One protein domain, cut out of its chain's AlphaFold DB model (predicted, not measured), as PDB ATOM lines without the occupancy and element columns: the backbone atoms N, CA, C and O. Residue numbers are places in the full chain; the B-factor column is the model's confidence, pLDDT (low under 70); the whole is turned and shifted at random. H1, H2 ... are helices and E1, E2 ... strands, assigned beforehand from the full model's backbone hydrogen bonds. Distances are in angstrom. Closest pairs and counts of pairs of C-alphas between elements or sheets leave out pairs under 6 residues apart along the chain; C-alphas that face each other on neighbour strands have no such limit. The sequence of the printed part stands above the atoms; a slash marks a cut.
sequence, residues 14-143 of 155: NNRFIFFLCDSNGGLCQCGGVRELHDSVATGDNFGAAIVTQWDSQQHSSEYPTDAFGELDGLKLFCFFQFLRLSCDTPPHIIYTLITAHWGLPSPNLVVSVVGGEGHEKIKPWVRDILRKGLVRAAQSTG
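Overview. This is residues 14 to 143 of the 155 residues of the protein "LSDAT_euk domain-containing protein" of Poecilia latipinna (sailfin molly) (UniProt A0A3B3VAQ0). This is a strung-out model in three loosely joined parts: at one end a two-stranded ribbon of E1 and E2 with the small helix H1 and a long looping stretch, residues 18 to 56; next along the length the hairpin of E3 and E4 and the helix H2; and at the far end the long helix H3, set off by a long link from H2. The 130 printed residues hold three named helices and four named strands, in the order E1 H1 E2 E3 E4 H2 H3, with the strands in two separate antiparallel sheets, E1 - E2 and E3 - E4. The class is mixed, helices and strands, though under half of the residues are in named elements. The whole is only just extended, close to loose, with a radius of gyration of the C-alphas of 21.2 A and spans of 59 by 40 by 29 A.

Arrangement. Begin with E1, residues 14 to 17, and its antiparallel neighbour E2, residues 61 to 65; their directions differ by 142 degrees, and N 14 and O 64, 2.8 A apart, are within hydrogen-bond range. Just before E2 comes H1, residues 57 to 60, where the closest C-alphas to E1 are those of His 60 and Phe 17, 6.5 A apart. Next look at E3, residues 69 to 73, and E4, residues 80 to 84, an antiparallel hairpin at 159 degrees, with N 72 and O 81 within hydrogen-bond range at 2.8 A. H2, residues 92 to 102, is apart from E3, and H3, residues 125 to 142, is apart from H2 and E4. Every O i to N i+4 pair is within hydrogen-bond range in H2 and H3; H1 is too short for such a pair.

Along the chain. Find C-alpha 14 at (70.254, 108.107, 97.336), where E1 begins, 9.5 A from its last C-alpha. H1 measures 5.0 A, E2 13.3 A, E3 13.1 A, E4 13.4 A and H2 14.8 A. From C-alpha 125 at (95.979, 137.699, 86.473), H3 runs 26.1 A to C-alpha 142 at (100.280, 120.660, 105.742).

Size, cuts and confidence. Look for the farthest C-alphas at Asn 46 and Trp 126, 60.3 A apart. The printed part has no cut. The links E1 to H1, 39 residues, and H2 to H3, 22 residues, are long. Residues 74 to 79 stand free, and so do residues 113 to 134, of which 125 to 134 belong to H3. The mean pLDDT of the printed part is 72.0; residues 14 to 65, 73 to 80 and 143 are under 70.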
ATOM      1  N   ASN A  14      70.417 106.999  98.238       50.56
ATOM      2  CA  ASN A  14      70.254 108.107  97.336       50.56
ATOM      3  C   ASN A  14      68.761 108.417  97.292       50.56
ATOM      4  O   ASN A  14      67.943 107.513  97.090       50.56
ATOM      5  N   ASN A  15      68.409 109.687  97.460       49.84
ATOM      6  CA  ASN A  15      67.022 110.102  97.340       49.84
ATOM      7  C   ASN A  15      66.652 110.080  95.851       49.84
ATOM      8  O   ASN A  15      67.186 110.857  95.049       49.84
ATOM      9  N   ARG A  16      65.746 109.177  95.465       52.34
ATOM     10  CA  ARG A  16      64.984 109.299  94.222       52.34
ATOM     11  C   ARG A  16      63.728 110.113  94.538       52.34
ATOM     12  O   ARG A  16      63.048 109.883  95.532       52.34
ATOM     13  N   PHE A  17      63.456 111.126  93.728       49.94
ATOM     14  CA  PHE A  17      62.295 111.999  93.905       49.94
ATOM     15  C   PHE A  17      61.002 111.194  93.716       49.94
ATOM     16  O   PHE A  17      60.903 110.446  92.745       49.94
ATOM     17  N   ILE A  18      60.027 111.343  94.622       47.22
ATOM     18  CA  ILE A  18      58.753 110.601  94.563       47.22
ATOM     19  C   ILE A  18      57.522 111.501  94.390       47.22
ATOM     20  O   ILE A  18      56.440 110.965  94.187       47.22
ATOM     21  N   PHE A  19      57.620 112.838  94.363       42.59
ATOM     22  CA  PHE A  19      56.399 113.662  94.252       42.59
ATOM     23  C   PHE A  19      56.374 114.722  93.150       42.59
ATOM     24  O   PHE A  19      57.400 115.221  92.688       42.59
ATOM     25  N   PHE A  20      55.127 115.021  92.755       55.31
ATOM     26  CA  PHE A  20      54.688 115.502  91.448       55.31
ATOM     27  C   PHE A  20      54.002 116.834  91.571       55.31
ATOM     28  O   PHE A  20      52.885 116.908  92.072       55.31
ATOM     29  N   LEU A  21      54.619 117.854  90.997       50.69
ATOM     30  CA  LEU A  21      53.926 119.072  90.624       50.69
ATOM     31  C   LEU A  21      54.469 119.500  89.265       50.69
ATOM     32  O   LEU A  21      55.676 119.679  89.100       50.69
ATOM     33  N   CYS A  22      53.579 119.597  88.279       45.88
ATOM     34  CA  CYS A  22      53.911 120.199  86.996       45.88
ATOM     35  C   CYS A  22      54.092 121.708  87.204       45.88
ATOM     36  O   CYS A  22      53.263 122.340  87.858       45.88
ATOM     37  N   ASP A  23      55.144 122.291  86.631       45.56
ATOM     38  CA  ASP A  23      55.205 123.738  86.407       45.56
ATOM     39  C   ASP A  23      53.994 124.182  85.558       45.56
ATOM     40  O   ASP A  23      53.377 123.373  84.861       45.56
ATOM     41  N   SER A  24      53.663 125.471  85.580       52.66
ATOM     42  CA  SER A  24      52.539 126.116  84.881       52.66
ATOM     43  C   SER A  24      52.459 125.771  83.381       52.66
ATOM     44  O   SER A  24      51.397 125.892  82.775       52.66
ATOM     45  N   ASN A  25      53.568 125.301  82.792       56.41
ATOM     46  CA  ASN A  25      53.701 124.874  81.397       56.41
ATOM     47  C   ASN A  25      53.595 123.346  81.166       56.41
ATOM     48  O   ASN A  25      53.742 122.891  80.034       56.41
ATOM     49  N   GLY A  26      53.379 122.526  82.201       59.41
ATOM     50  CA  GLY A  26      53.085 121.087  82.090       59.41
ATOM     51  C   GLY A  26      54.246 120.156  81.693       59.41
ATOM     52  O   GLY A  26      54.058 118.939  81.682       59.41
ATOM     53  N   GLY A  27      55.425 120.694  81.354       64.25
ATOM     54  CA  GLY A  27      56.562 119.921  80.821       64.25
ATOM     55  C   GLY A  27      57.671 119.565  81.821       64.25
ATOM     56  O   GLY A  27      58.396 118.590  81.614       64.25
ATOM     57  N   LEU A  28      57.799 120.327  82.910       63.28
ATOM     58  CA  LEU A  28      58.843 120.159  83.925       63.28
ATOM     59  C   LEU A  28      58.226 119.898  85.300       63.28
ATOM     60  O   LEU A  28      57.165 120.430  85.630       63.28
ATOM     61  N   CYS A  29      58.906 119.073  86.091       65.44
ATOM     62  CA  CYS A  29      58.580 118.817  87.489       65.44
ATOM     63  C   CYS A  29      59.149 119.928  88.390       65.44
ATOM     64  O   CYS A  29      60.173 120.523  88.057       65.44
ATOM     65  N   GLN A  30      58.556 120.169  89.566       61.72
ATOM     66  CA  GLN A  30      59.104 121.086  90.584       61.72
ATOM     67  C   GLN A  30      60.503 120.698  91.104       61.72
ATOM     68  O   GLN A  30      61.182 121.537  91.689       61.72
ATOM     69  N   CYS A  31      60.982 119.475  90.844       61.31
ATOM     70  CA  CYS A  31      62.382 119.088  91.060       61.31
ATOM     71  C   CYS A  31      63.345 119.578  89.951       61.31
ATOM     72  O   CYS A  31      64.549 119.349  90.039       61.31
ATOM     73  N   GLY A  32      62.827 120.206  88.888       66.56
ATOM     74  CA  GLY A  32      63.576 120.683  87.720       66.56
ATOM     75  C   GLY A  32      63.769 119.652  86.597       66.56
ATOM     76  O   GLY A  32      64.309 119.997  85.547       66.56
ATOM     77  N   GLY A  33      63.340 118.398  86.781       65.62
ATOM     78  CA  GLY A  33      63.472 117.321  85.788       65.62
ATOM     79  C   GLY A  33      62.339 117.262  84.751       65.62
ATOM     80  O   GLY A  33      61.227 117.734  84.988       65.62
ATOM     81  N   VAL A  34      62.604 116.621  83.604       68.81
ATOM     82  CA  VAL A  34      61.615 116.394  82.530       68.81
ATOM     83  C   VAL A  34      60.610 115.319  82.943       68.81
ATOM     84  O   VAL A  34      60.998 114.253  83.422       68.81
ATOM     85  N   ARG A  35      59.314 115.571  82.724       64.06
ATOM     86  CA  ARG A  35      58.227 114.682  83.172       64.06
ATOM     87  C   ARG A  35      58.341 113.246  82.645       64.06
ATOM     88  O   ARG A  35      58.106 112.311  83.396       64.06
ATOM     89  N   GLU A  36      58.746 113.076  81.392       66.62
ATOM     90  CA  GLU A  36      58.844 111.769  80.717       66.62
ATOM     91  C   GLU A  36      59.931 110.848  81.290       66.62
ATOM     92  O   GLU A  36      59.899 109.645  81.057       66.62
ATOM     93  N   LEU A  37      60.888 111.399  82.044       68.38
ATOM     94  CA  LEU A  37      61.991 110.638  82.634       68.38
ATOM     95  C   LEU A  37      61.660 110.059  84.024       68.38
ATOM     96  O   LEU A  37      62.542 109.495  84.671       68.38
ATOM     97  N   HIS A  38      60.430 110.253  84.509       64.06
ATOM     98  CA  HIS A  38      59.986 109.813  85.830       64.06
ATOM     99  C   HIS A  38      59.145 108.531  85.733       64.06
ATOM    100  O   HIS A  38      58.335 108.379  84.821       64.06
ATOM    101  N   ASP A  39      59.312 107.625  86.701       63.34
ATOM    102  CA  ASP A  39      58.554 106.370  86.773       63.34
ATOM    103  C   ASP A  39      57.045 106.606  86.995       63.34
ATOM    104  O   ASP A  39      56.621 107.587  87.603       63.34
ATOM    105  N   SER A  40      56.200 105.667  86.564       57.75
ATOM    106  CA  SER A  40      54.730 105.764  86.670       57.75
ATOM    107  C   SER A  40      54.187 105.753  88.107       57.75
ATOM    108  O   SER A  40      53.083 106.232  88.350       57.75
ATOM    109  N   VAL A  41      54.962 105.239  89.068       58.09
ATOM    110  CA  VAL A  41      54.680 105.344  90.520       58.09
ATOM    111  C   VAL A  41      54.661 106.801  90.961       58.09
ATOM    112  O   VAL A  41      53.905 107.213  91.833       58.09
ATOM    113  N   ALA A  42      55.517 107.558  90.307       52.03
ATOM    114  CA  ALA A  42      55.689 108.961  90.470       52.03
ATOM    115  C   ALA A  42      54.528 109.661  89.687       52.03
ATOM    116  O   ALA A  42      53.723 110.397  90.234       52.03
ATOM    117  N   THR A  43      54.254 109.208  88.468       54.94
ATOM    118  CA  THR A  43      53.014 109.377  87.676       54.94
ATOM    119  C   THR A  43      51.613 109.456  88.314       54.94
ATOM    120  O   THR A  43      50.684 109.982  87.704       54.94
ATOM    121  N   GLY A  44      51.406 108.762  89.436       53.84
ATOM    122  CA  GLY A  44      50.113 108.159  89.765       53.84
ATOM    123  C   GLY A  44      49.043 109.124  90.282       53.84
ATOM    124  O   GLY A  44      49.239 109.816  91.277       53.84
ATOM    125  N   ASP A  45      47.851 109.051  89.684       50.91
ATOM    126  CA  ASP A  45      46.662 109.886  89.945       50.91
ATOM    127  C   ASP A  45      46.073 109.797  91.373       50.91
ATOM    128  O   ASP A  45      45.054 110.419  91.677       50.91
ATOM    129  N   ASN A  46      46.683 109.032  92.284       46.56
ATOM    130  CA  ASN A  46      46.109 108.717  93.597       46.56
ATOM    131  C   ASN A  46      46.473 109.722  94.709       46.56
ATOM    132  O   ASN A  46      46.135 109.508  95.872       46.56
ATOM    133  N   PHE A  47      47.133 110.831  94.364       48.75
ATOM    134  CA  PHE A  47      47.524 111.890  95.301       48.75
ATOM    135  C   PHE A  47      46.908 113.242  94.926       48.75
ATOM    136  O   PHE A  47      47.572 114.274  94.949       48.75
ATOM    137  N   GLY A  48      45.605 113.267  94.625       45.22
ATOM    138  CA  GLY A  48      44.842 114.492  94.330       45.22
ATOM    139  C   GLY A  48      44.863 115.578  95.426       45.22
ATOM    140  O   GLY A  48      44.385 116.683  95.190       45.22
ATOM    141  N   ALA A  49      45.445 115.310  96.601       43.44
ATOM    142  CA  ALA A  49      45.700 116.301  97.650       43.44
ATOM    143  C   ALA A  49      47.042 117.056  97.492       43.44
ATOM    144  O   ALA A  49      47.217 118.110  98.097       43.44
ATOM    145  N   ALA A  50      47.972 116.556  96.670       40.91
ATOM    146  CA  ALA A  50      49.304 117.140  96.474       40.91
ATOM    147  C   ALA A  50      49.327 118.314  95.479       40.91
ATOM    148  O   ALA A  50      50.350 118.973  95.347       40.91
ATOM    149  N   ILE A  51      48.197 118.629  94.829       46.38
ATOM    150  CA  ILE A  51      48.044 119.766  93.898       46.38
ATOM    151  C   ILE A  51      48.337 121.129  94.579       46.38
ATOM    152  O   ILE A  51      48.538 122.127  93.892       46.38
ATOM    153  N   VAL A  52      48.380 121.195  95.919       51.00
ATOM    154  CA  VAL A  52      48.287 122.452  96.693       51.00
ATOM    155  C   VAL A  52      49.552 122.807  97.503       51.00
ATOM    156  O   VAL A  52      49.629 123.907  98.045       51.00
ATOM    157  N   THR A  53      50.575 121.951  97.592       56.91
ATOM    158  CA  THR A  53      51.704 122.165  98.527       56.91
ATOM    159  C   THR A  53      53.052 122.319  97.832       56.91
ATOM    160  O   THR A  53      53.402 121.504  96.994       56.91
ATOM    161  N   GLN A  54      53.844 123.323  98.218       66.25
ATOM    162  CA  GLN A  54      55.236 123.484  97.780       66.25
ATOM    163  C   GLN A  54      56.038 122.186  97.999       66.25
ATOM    164  O   GLN A  54      55.935 121.576  99.064       66.25
ATOM    165  N   TRP A  55      56.826 121.762  97.002       65.12
ATOM    166  CA  TRP A  55      57.695 120.590  97.124       65.12
ATOM    167  C   TRP A  55      58.669 120.715  98.315       65.12
ATOM    168  O   TRP A  55      59.203 121.789  98.592       65.12
ATOM    169  N   ASP A  56      58.916 119.588  98.987       63.84
ATOM    170  CA  ASP A  56      59.730 119.458 100.206       63.84
ATOM    171  C   ASP A  56      60.497 118.140 100.128       63.84
ATOM    172  O   ASP A  56      59.893 117.074 100.213       63.84
ATOM    173  N   SER A  57      61.822 118.192  99.993       67.25
ATOM    174  CA  SER A  57      62.666 117.004  99.841       67.25
ATOM    175  C   SER A  57      62.446 115.936 100.911       67.25
ATOM    176  O   SER A  57      62.546 114.756 100.588       67.25
ATOM    177  N   GLN A  58      62.130 116.320 102.149       66.56
ATOM    178  CA  GLN A  58      61.982 115.379 103.262       66.56
ATOM    179  C   GLN A  58      60.697 114.561 103.170       66.56
ATOM    180  O   GLN A  58      60.667 113.395 103.548       66.56
ATOM    181  N   GLN A  59      59.628 115.170 102.660       64.56
ATOM    182  CA  GLN A  59      58.327 114.513 102.517       64.56
ATOM    183  C   GLN A  59      58.150 113.911 101.128       64.56
ATOM    184  O   GLN A  59      57.353 112.995 100.940       64.56
ATOM    185  N   HIS A  60      58.899 114.444 100.159       65.88
ATOM    186  CA  HIS A  60      58.639 114.266  98.747       65.88
ATOM    187  C   HIS A  60      59.734 113.513  97.968       65.88
ATOM    188  O   HIS A  60      59.777 113.531  96.729       65.88
ATOM    189  N   SER A  61      60.621 112.821  98.678       65.81
ATOM    190  CA  SER A  61      61.608 111.907  98.102       65.81
ATOM    191  C   SER A  61      61.604 110.569  98.838       65.81
ATOM    192  O   SER A  61      61.084 110.465  99.946       65.81
ATOM    193  N   SER A  62      62.135 109.528  98.206       61.94
ATOM    194  CA  SER A  62      62.360 108.244  98.856       61.94
ATOM    195  C   SER A  62      63.785 107.766  98.666       61.94
ATOM    196  O   SER A  62      64.467 108.076  97.689       61.94
ATOM    197  N   GLU A  63      64.226 106.973  99.624       63.56
ATOM    198  CA  GLU A  63      65.582 106.475  99.697       63.56
ATOM    199  C   GLU A  63      65.704 105.110  99.020       63.56
ATOM    200  O   GLU A  63      65.015 104.153  99.375       63.56
ATOM    201  N   TYR A  64      66.640 105.000  98.080       63.47
ATOM    202  CA  TYR A  64      67.041 103.736  97.464       63.47
ATOM    203  C   TYR A  64      68.556 103.555  97.551       63.47
ATOM    204  O   TYR A  64      69.271 104.547  97.673       63.47
ATOM    205  N   PRO A  65      69.080 102.322  97.457       67.69
ATOM    206  CA  PRO A  65      70.520 102.108  97.339       67.69
ATOM    207  C   PRO A  65      71.117 102.934  96.190       67.69
ATOM    208  O   PRO A  65      70.542 102.994  95.102       67.69
ATOM    209  N   THR A  66      72.256 103.584  96.434       72.69
ATOM    210  CA  THR A  66      72.946 104.383  95.417       72.69
ATOM    211  C   THR A  66      73.461 103.502  94.276       72.69
ATOM    212  O   THR A  66      74.116 102.485  94.489       72.69
ATOM    213  N   ASP A  67      73.150 103.906  93.049       75.50
ATOM    214  CA  ASP A  67      73.556 103.280  91.788       75.50
ATOM    215  C   ASP A  67      74.633 104.096  91.053       75.50
ATOM    216  O   ASP A  67      75.159 103.665  90.029       75.50
ATOM    217  N   ALA A  68      74.983 105.270  91.586       78.44
ATOM    218  CA  ALA A  68      75.947 106.199  91.013       78.44
ATOM    219  C   ALA A  68      77.214 106.268  91.878       78.44
ATOM    220  O   ALA A  68      77.404 107.191  92.679       78.44
ATOM    221  N   PHE A  69      78.086 105.279  91.696       79.25
ATOM    222  CA  PHE A  69      79.413 105.202  92.304       79.25
ATOM    223  C   PHE A  69      80.422 104.632  91.303       79.25
ATOM    224  O   PHE A  69      80.048 103.874  90.408       79.25
ATOM    225  N   GLY A  70      81.699 104.977  91.452       77.62
ATOM    226  CA  GLY A  70      82.746 104.403  90.613       77.62
ATOM    227  C   GLY A  70      84.021 105.229  90.549       77.62
ATOM    228  O   GLY A  70      84.228 106.174  91.311       77.62
ATOM    229  N   GLU A  71      84.870 104.844  89.606       77.62
ATOM    230  CA  GLU A  71      86.138 105.486  89.293       77.62
ATOM    231  C   GLU A  71      86.017 106.179  87.932       77.62
ATOM    232  O   GLU A  71      85.498 105.612  86.970       77.62
ATOM    233  N   LEU A  72      86.433 107.441  87.870       73.38
ATOM    234  CA  LEU A  72      86.527 108.222  86.646       73.38
ATOM    235  C   LEU A  72      87.984 108.253  86.202       73.38
ATOM    236  O   LEU A  72      88.846 108.794  86.907       73.38
ATOM    237  N   ASP A  73      88.227 107.735  85.004       68.81
ATOM    238  CA  ASP A  73      89.505 107.871  84.318       68.81
ATOM    239  C   ASP A  73      89.707 109.343  83.951       68.81
ATOM    240  O   ASP A  73      88.994 109.922  83.124       68.81
ATOM    241  N   GLY A  74      90.667 109.995  84.602       58.09
ATOM    242  CA  GLY A  74      91.021 111.363  84.266       58.09
ATOM    243  C   GLY A  74      91.627 111.453  82.862       58.09
ATOM    244  O   GLY A  74      92.480 110.659  82.481       58.09
ATOM    245  N   LEU A  75      91.310 112.528  82.130       56.03
ATOM    246  CA  LEU A  75      92.015 112.941  80.897       56.03
ATOM    247  C   LEU A  75      93.537 113.151  81.091       56.03
ATOM    248  O   LEU A  75      94.270 113.344  80.122       56.03
ATOM    249  N   LYS A  76      94.023 113.137  82.340       54.59
ATOM    250  CA  LYS A  76      95.441 113.101  82.698       54.59
ATOM    251  C   LYS A  76      95.797 111.675  83.112       54.59
ATOM    252  O   LYS A  76      95.308 111.206  84.133       54.59
ATOM    253  N   LEU A  77      96.698 111.067  82.343       54.22
ATOM    254  CA  LEU A  77      97.143 109.661  82.300       54.22
ATOM    255  C   LEU A  77      97.448 108.946  83.644       54.22
ATOM    256  O   LEU A  77      97.750 107.760  83.629       54.22
ATOM    257  N   PHE A  78      97.381 109.617  84.797       52.66
ATOM    258  CA  PHE A  78      97.807 109.076  86.095       52.66
ATOM    259  C   PHE A  78      96.928 109.499  87.283       52.66
ATOM    260  O   PHE A  78      97.365 109.409  88.428       52.66
ATOM    261  N   CYS A  79      95.721 110.023  87.050       57.62
ATOM    262  CA  CYS A  79      94.817 110.422  88.132       57.62
ATOM    263  C   CYS A  79      93.454 109.768  87.942       57.62
ATOM    264  O   CYS A  79      92.683 110.176  87.073       57.62
ATOM    265  N   PHE A  80      93.167 108.785  88.786       61.75
ATOM    266  CA  PHE A  80      91.833 108.236  88.928       61.75
ATOM    267  C   PHE A  80      91.067 109.004  90.005       61.75
ATOM    268  O   PHE A  80      91.611 109.310  91.072       61.75
ATOM    269  N   PHE A  81      89.809 109.337  89.724       71.88
ATOM    270  CA  PHE A  81      88.943 110.043  90.664       71.88
ATOM    271  C   PHE A  81      87.805 109.129  91.099       71.88
ATOM    272  O   PHE A  81      87.009 108.692  90.277       71.88
ATOM    273  N   GLN A  82      87.698 108.867  92.398       79.00
ATOM    274  CA  GLN A  82      86.555 108.145  92.953       79.00
ATOM    275  C   GLN A  82      85.388 109.119  93.139       79.00
ATOM    276  O   GLN A  82      85.575 110.228  93.647       79.00
ATOM    277  N   PHE A  83      84.189 108.715  92.728       84.00
ATOM    278  CA  PHE A  83      82.968 109.485  92.933       84.00
ATOM    279  C   PHE A  83      81.883 108.626  93.580       84.00
ATOM    280  O   PHE A  83      81.832 107.405  93.422       84.00
ATOM    281  N   LEU A  84      80.999 109.295  94.311       83.12
ATOM    282  CA  LEU A  84      79.868 108.682  94.988       83.12
ATOM    283  C   LEU A  84      78.748 109.708  95.138       83.12
ATOM    284  O   LEU A  84      78.973 110.802  95.657       83.12
ATOM    285  N   ARG A  85      77.538 109.341  94.717       81.69
ATOM    286  CA  ARG A  85      76.322 110.107  94.998       81.69
ATOM    287  C   ARG A  85      75.734 109.688  96.345       81.69
ATOM    288  O   ARG A  85      75.541 108.497  96.592       81.69
ATOM    289  N   LEU A  86      75.417 110.678  97.177       78.25
ATOM    290  CA  LEU A  86      74.847 110.510  98.515       78.25
ATOM    291  C   LEU A  86      73.538 111.292  98.652       78.25
ATOM    292  O   LEU A  86      73.367 112.326  98.004       78.25
ATOM    293  N   SER A  87      72.642 110.819  99.520       78.12
ATOM    294  CA  SER A  87      71.491 111.598  99.989       78.12
ATOM    295  C   SER A  87      71.947 112.826 100.788       78.12
ATOM    296  O   SER A  87      72.967 112.778 101.481       78.12
ATOM    297  N   CYS A  88      71.172 113.912 100.721       77.38
ATOM    298  CA  CYS A  88      71.423 115.138 101.483       77.38
ATOM    299  C   CYS A  88      71.358 114.927 102.999       77.38
ATOM    300  O   CYS A  88      72.037 115.639 103.736       77.38
ATOM    301  N   ASP A  89      70.602 113.924 103.446       76.94
ATOM    302  CA  ASP A  89      70.385 113.637 104.865       76.94
ATOM    303  C   ASP A  89      71.424 112.649 105.423       76.94
ATOM    304  O   ASP A  89      71.396 112.301 106.605       76.94
ATOM    305  N   THR A  90      72.382 112.219 104.588       79.75
ATOM    306  CA  THR A  90      73.455 111.301 104.989       79.75
ATOM    307  C   THR A  90      74.271 111.914 106.132       79.75
ATOM    308  O   THR A  90      74.922 112.947 105.939       79.75
ATOM    309  N   PRO A  91      74.331 111.271 107.314       84.12
ATOM    310  CA  PRO A  91      75.093 111.797 108.435       84.12
ATOM    311  C   PRO A  91      76.585 111.995 108.092       84.12
ATOM    312  O   PRO A  91      77.227 111.065 107.592       84.12
ATOM    313  N   PRO A  92      77.203 113.143 108.439       88.06
ATOM    314  CA  PRO A  92      78.591 113.444 108.065       88.06
ATOM    315  C   PRO A  92      79.633 112.419 108.534       88.06
ATOM    316  O   PRO A  92      80.664 112.237 107.887       88.06
ATOM    317  N   HIS A  93      79.381 111.719 109.647       87.75
ATOM    318  CA  HIS A  93      80.295 110.694 110.163       87.75
ATOM    319  C   HIS A  93      80.412 109.475 109.227       87.75
ATOM    320  O   HIS A  93      81.478 108.860 109.156       87.75
ATOM    321  N   ILE A  94      79.352 109.152 108.475       85.44
ATOM    322  CA  ILE A  94      79.372 108.090 107.460       85.44
ATOM    323  C   ILE A  94      80.276 108.518 106.304       85.44
ATOM    324  O   ILE A  94      81.143 107.754 105.886       85.44
ATOM    325  N   ILE A  95      80.142 109.771 105.857       88.06
ATOM    326  CA  ILE A  95      80.965 110.361 104.788       88.06
ATOM    327  C   ILE A  95      82.445 110.343 105.185       88.06
ATOM    328  O   ILE A  95      83.298 109.911 104.412       88.06
ATOM    329  N   TYR A  96      82.754 110.750 106.416       89.00
ATOM    330  CA  TYR A  96      84.121 110.732 106.930       89.00
ATOM    331  C   TYR A  96      84.710 109.315 106.986       89.00
ATOM    332  O   TYR A  96      85.855 109.098 106.583       89.00
ATOM    333  N   THR A  97      83.925 108.338 107.449       87.06
ATOM    334  CA  THR A  97      84.339 106.928 107.495       87.06
ATOM    335  C   THR A  97      84.585 106.387 106.091       87.06
ATOM    336  O   THR A  97      85.564 105.689 105.865       87.06
ATOM    337  N   LEU A  98      83.749 106.754 105.122       85.62
ATOM    338  CA  LEU A  98      83.912 106.346 103.732       85.62
ATOM    339  C   LEU A  98      85.212 106.891 103.127       85.62
ATOM    340  O   LEU A  98      86.010 106.135 102.577       85.62
ATOM    341  N   ILE A  99      85.469 108.184 103.308       84.88
ATOM    342  CA  ILE A  99      86.689 108.850 102.836       84.88
ATOM    343  C   ILE A  99      87.942 108.206 103.447       84.88
ATOM    344  O   ILE A  99      88.924 107.962 102.747       84.88
ATOM    345  N   THR A 100      87.918 107.918 104.750       86.12
ATOM    346  CA  THR A 100      89.113 107.459 105.471       86.12
ATOM    347  C   THR A 100      89.336 105.952 105.387       86.12
ATOM    348  O   THR A 100      90.459 105.513 105.152       86.12
ATOM    349  N   ALA A 101      88.283 105.152 105.551       84.06
ATOM    350  CA  ALA A 101      88.373 103.697 105.605       84.06
ATOM    351  C   ALA A 101      88.197 103.027 104.237       84.06
ATOM    352  O   ALA A 101      88.853 102.023 103.978       84.06
ATOM    353  N   HIS A 102      87.330 103.557 103.366       80.12
ATOM    354  CA  HIS A 102      87.045 102.934 102.070       80.12
ATOM    355  C   HIS A 102      87.944 103.479 100.958       80.12
ATOM    356  O   HIS A 102      88.555 102.706 100.229       80.12
ATOM    357  N   TRP A 103      88.085 104.804 100.870       83.69
ATOM    358  CA  TRP A 103      88.976 105.443  99.891       83.69
ATOM    359  C   TRP A 103      90.432 105.533 100.361       83.69
ATOM    360  O   TRP A 103      91.311 105.905  99.586       83.69
ATOM    361  N   GLY A 104      90.703 105.195 101.625       80.62
ATOM    362  CA  GLY A 104      92.055 105.164 102.184       80.62
ATOM    363  C   GLY A 104      92.705 106.543 102.325       80.62
ATOM    364  O   GLY A 104      93.933 106.634 102.409       80.62
ATOM    365  N   LEU A 105      91.918 107.624 102.331       83.44
ATOM    366  CA  LEU A 105      92.459 108.969 102.494       83.44
ATOM    367  C   LEU A 105      92.850 109.200 103.962       83.44
ATOM    368  O   LEU A 105      92.059 108.937 104.871       83.44
ATOM    369  N   PRO A 106      94.062 109.706 104.241       85.69
ATOM    370  CA  PRO A 106      94.467 109.984 105.608       85.69
ATOM    371  C   PRO A 106      93.617 111.114 106.195       85.69
ATOM    372  O   PRO A 106      93.218 112.041 105.489       85.69
ATOM    373  N   SER A 107      93.407 111.079 107.513       87.81
ATOM    374  CA  SER A 107      92.772 112.189 108.228       87.81
ATOM    375  C   SER A 107      93.510 113.503 107.925       87.81
ATOM    376  O   SER A 107      94.724 113.577 108.154       87.81
ATOM    377  N   PRO A 108      92.816 114.544 107.430       85.50
ATOM    378  CA  PRO A 108      93.445 115.823 107.142       85.50
ATOM    379  C   PRO A 108      93.824 116.541 108.442       85.50
ATOM    380  O   PRO A 108      93.104 116.475 109.434       85.50
ATOM    381  N   ASN A 109      94.942 117.271 108.427       86.75
ATOM    382  CA  ASN A 109      95.337 118.157 109.534       86.75
ATOM    383  C   ASN A 109      94.759 119.575 109.381       86.75
ATOM    384  O   ASN A 109      94.787 120.366 110.319       86.75
ATOM    385  N   LEU A 110      94.290 119.910 108.177       88.12
ATOM    386  CA  LEU A 110      93.737 121.207 107.813       88.12
ATOM    387  C   LEU A 110      92.695 121.003 106.716       88.12
ATOM    388  O   LEU A 110      92.955 120.304 105.737       88.12
ATOM    389  N   VAL A 111      91.539 121.642 106.872       89.62
ATOM    390  CA  VAL A 111      90.472 121.677 105.870       89.62
ATOM    391  C   VAL A 111      90.309 123.120 105.415       89.62
ATOM    392  O   VAL A 111      90.130 124.018 106.234       89.62
ATOM    393  N   VAL A 112      90.388 123.343 104.105       89.75
ATOM    394  CA  VAL A 112      90.189 124.656 103.483       89.75
ATOM    395  C   VAL A 112      88.953 124.570 102.596       89.75
ATOM    396  O   VAL A 112      88.888 123.711 101.722       89.75
ATOM    397  N   SER A 113      87.987 125.462 102.813       91.44
ATOM    398  CA  SER A 113      86.814 125.614 101.949       91.44
ATOM    399  C   SER A 113      86.949 126.903 101.147       91.44
ATOM    400  O   SER A 113      87.176 127.970 101.718       91.44
ATOM    401  N   VAL A 114      86.841 126.803  99.823       88.50
ATOM    402  CA  VAL A 114      86.865 127.953  98.914       88.50
ATOM    403  C   VAL A 114      85.466 128.115  98.343       88.50
ATOM    404  O   VAL A 114      84.995 127.255  97.604       88.50
ATOM    405  N   VAL A 115      84.810 129.219  98.687       88.62
ATOM    406  CA  VAL A 115      83.466 129.556  98.207       88.62
ATOM    407  C   VAL A 115      83.587 130.695  97.200       88.62
ATOM    408  O   VAL A 115      84.249 131.697  97.470       88.62
ATOM    409  N   GLY A 116      82.978 130.526  96.028       86.44
ATOM    410  CA  GLY A 116      82.924 131.533  94.968       86.44
ATOM    411  C   GLY A 116      81.488 131.959  94.667       86.44
ATOM    412  O   GLY A 116      80.541 131.293  95.077       86.44
ATOM    413  N   GLY A 117      81.338 133.069  93.944       82.44
ATOM    414  CA  GLY A 117      80.063 133.495  93.363       82.44
ATOM    415  C   GLY A 117      79.923 133.049  91.905       82.44
ATOM    416  O   GLY A 117      80.910 132.709  91.257       82.44
ATOM    417  N   GLU A 118      78.700 133.088  91.381       78.50
ATOM    418  CA  GLU A 118      78.370 132.696  89.997       78.50
ATOM    419  C   GLU A 118      78.803 133.739  88.942       78.50
ATOM    420  O   GLU A 118      78.843 133.463  87.745       78.50
ATOM    421  N   GLY A 119      79.172 134.951  89.369       76.31
ATOM    422  CA  GLY A 119      79.548 136.037  88.466       76.31
ATOM    423  C   GLY A 119      80.812 135.747  87.647       76.31
ATOM    424  O   GLY A 119      81.854 135.375  88.183       76.31
ATOM    425  N   HIS A 120      80.765 136.030  86.340       72.62
ATOM    426  CA  HIS A 120      81.917 135.984  85.424       72.62
ATOM    427  C   HIS A 120      82.900 137.159  85.618       72.62
ATOM    428  O   HIS A 120      83.450 137.709  84.656       72.62
ATOM    429  N   GLU A 121      83.132 137.576  86.860       78.12
ATOM    430  CA  GLU A 121      84.057 138.661  87.160       78.12
ATOM    431  C   GLU A 121      85.497 138.237  86.849       78.12
ATOM    432  O   GLU A 121      86.028 137.238  87.343       78.12
ATOM    433  N   LYS A 122      86.164 139.012  85.989       79.94
ATOM    434  CA  LYS A 122      87.546 138.734  85.595       79.94
ATOM    435  C   LYS A 122      88.494 139.126  86.727       79.94
ATOM    436  O   LYS A 122      88.919 140.274  86.830       79.94
ATOM    437  N   ILE A 123      88.890 138.143  87.535       86.25
ATOM    438  CA  ILE A 123      89.983 138.289  88.505       86.25
ATOM    439  C   ILE A 123      91.269 138.686  87.764       86.25
ATOM    440  O   ILE A 123      91.647 138.052  86.770       86.25
ATOM    441  N   LYS A 124      91.966 139.713  88.270       90.75
ATOM    442  CA  LYS A 124      93.252 140.165  87.718       90.75
ATOM    443  C   LYS A 124      94.266 139.004  87.689       90.75
ATOM    444  O   LYS A 124      94.377 138.287  88.686       90.75
ATOM    445  N   PRO A 125      95.059 138.834  86.610       91.81
ATOM    446  CA  PRO A 125      95.979 137.699  86.473       91.81
ATOM    447  C   PRO A 125      96.947 137.515  87.650       91.81
ATOM    448  O   PRO A 125      97.172 136.389  88.084       91.81
ATOM    449  N   TRP A 126      97.464 138.610  88.220       92.62
ATOM    450  CA  TRP A 126      98.389 138.549  89.356       92.62
ATOM    451  C   TRP A 126      97.734 138.014  90.642       92.62
ATOM    452  O   TRP A 126      98.371 137.281  91.391       92.62
ATOM    453  N   VAL A 127      96.452 138.320  90.882       91.81
ATOM    454  CA  VAL A 127      95.706 137.813  92.050       91.81
ATOM    455  C   VAL A 127      95.501 136.308  91.918       91.81
ATOM    456  O   VAL A 127      95.734 135.561  92.864       91.81
ATOM    457  N   ARG A 128      95.123 135.852  90.719       90.06
ATOM    458  CA  ARG A 128      94.975 134.425  90.407       90.06
ATOM    459  C   ARG A 128      96.269 133.654  90.665       90.06
ATOM    460  O   ARG A 128      96.223 132.561  91.221       90.06
ATOM    461  N   ASP A 129      97.403 134.226  90.270       93.12
ATOM    462  CA  ASP A 129      98.713 133.601  90.439       93.12
ATOM    463  C   ASP A 129      99.117 133.496  91.918       93.12
ATOM    464  O   ASP A 129      99.530 132.426  92.371       93.12
ATOM    465  N   ILE A 130      98.910 134.560  92.703       94.50
ATOM    466  CA  ILE A 130      99.158 134.541  94.154       94.50
ATOM    467  C   ILE A 130      98.263 133.514  94.855       94.50
ATOM    468  O   ILE A 130      98.764 132.733  95.662       94.50
ATOM    469  N   LEU A 131      96.964 133.470  94.532       91.69
ATOM    470  CA  LEU A 131      96.030 132.505  95.121       91.69
ATOM    471  C   LEU A 131      96.425 131.065  94.783       91.69
ATOM    472  O   LEU A 131      96.512 130.230  95.682       91.69
ATOM    473  N   ARG A 132      96.736 130.777  93.512       90.69
ATOM    474  CA  ARG A 132      97.174 129.443  93.078       90.69
ATOM    475  C   ARG A 132      98.432 129.007  93.828       90.69
ATOM    476  O   ARG A 132      98.447 127.931  94.418       90.69
ATOM    477  N   LYS A 133      99.476 129.841  93.835       92.44
ATOM    478  CA  LYS A 133     100.755 129.524  94.493       92.44
ATOM    479  C   LYS A 133     100.602 129.388  96.007       92.44
ATOM    480  O   LYS A 133     101.169 128.470  96.592       92.44
ATOM    481  N   GLY A 134      99.826 130.273  96.631       91.69
ATOM    482  CA  GLY A 134      99.556 130.244  98.067       91.69
ATOM    483  C   GLY A 134      98.842 128.964  98.497       91.69
ATOM    484  O   GLY A 134      99.295 128.301  99.429       91.69
ATOM    485  N   LEU A 135      97.783 128.575  97.780       91.38
ATOM    486  CA  LEU A 135      97.004 127.370  98.081       91.38
ATOM    487  C   LEU A 135      97.814 126.088  97.871       91.38
ATOM    488  O   LEU A 135      97.817 125.223  98.743       91.38
ATOM    489  N   VAL A 136      98.559 125.987  96.763       89.44
ATOM    490  CA  VAL A 136      99.449 124.841  96.507       89.44
ATOM    491  C   VAL A 136     100.483 124.710  97.621       89.44
ATOM    492  O   VAL A 136     100.665 123.627  98.175       89.44
ATOM    493  N   ARG A 137     101.137 125.816  97.991       89.19
ATOM    494  CA  ARG A 137     102.162 125.808  99.035       89.19
ATOM    495  C   ARG A 137     101.589 125.405 100.394       89.19
ATOM    496  O   ARG A 137     102.219 124.617 101.091       89.19
ATOM    497  N   ALA A 138     100.410 125.912 100.755       88.56
ATOM    498  CA  ALA A 138      99.742 125.573 102.010       88.56
ATOM    499  C   ALA A 138      99.312 124.096 102.066       88.56
ATOM    500  O   ALA A 138      99.461 123.439 103.100       88.56
ATOM    501  N   ALA A 139      98.821 123.548 100.949       86.56
ATOM    502  CA  ALA A 139      98.482 122.132 100.846       86.56
ATOM    503  C   ALA A 139      99.733 121.249 101.001       86.56
ATOM    504  O   ALA A 139      99.735 120.313 101.799       86.56
ATOM    505  N   GLN A 140     100.823 121.597 100.311       84.44
ATOM    506  CA  GLN A 140     102.092 120.865 100.376       84.44
ATOM    507  C   GLN A 140     102.775 120.955 101.747       84.44
ATOM    508  O   GLN A 140     103.442 120.007 102.151       84.44
ATOM    509  N   SER A 141     102.621 122.068 102.473       85.50
ATOM    510  CA  SER A 141     103.215 122.220 103.808       85.50
ATOM    511  C   SER A 141     102.467 121.450 104.895       85.50
ATOM    512  O   SER A 141     103.059 121.124 105.920       85.50
ATOM    513  N   THR A 142     101.170 121.194 104.697       83.12
ATOM    514  CA  THR A 142     100.280 120.660 105.742       83.12
ATOM    515  C   THR A 142      99.906 119.191 105.516       83.12
ATOM    516  O   THR A 142      99.583 118.468 106.466       83.12
ATOM    517  N   GLY A 143      99.957 118.730 104.263       68.69
ATOM    518  CA  GLY A 143      99.693 117.347 103.886       68.69
ATOM    519  C   GLY A 143     100.867 116.420 104.202       68.69
ATOM    520  O   GLY A 143     102.009 116.681 103.824       68.69
TER     521      GLY A 143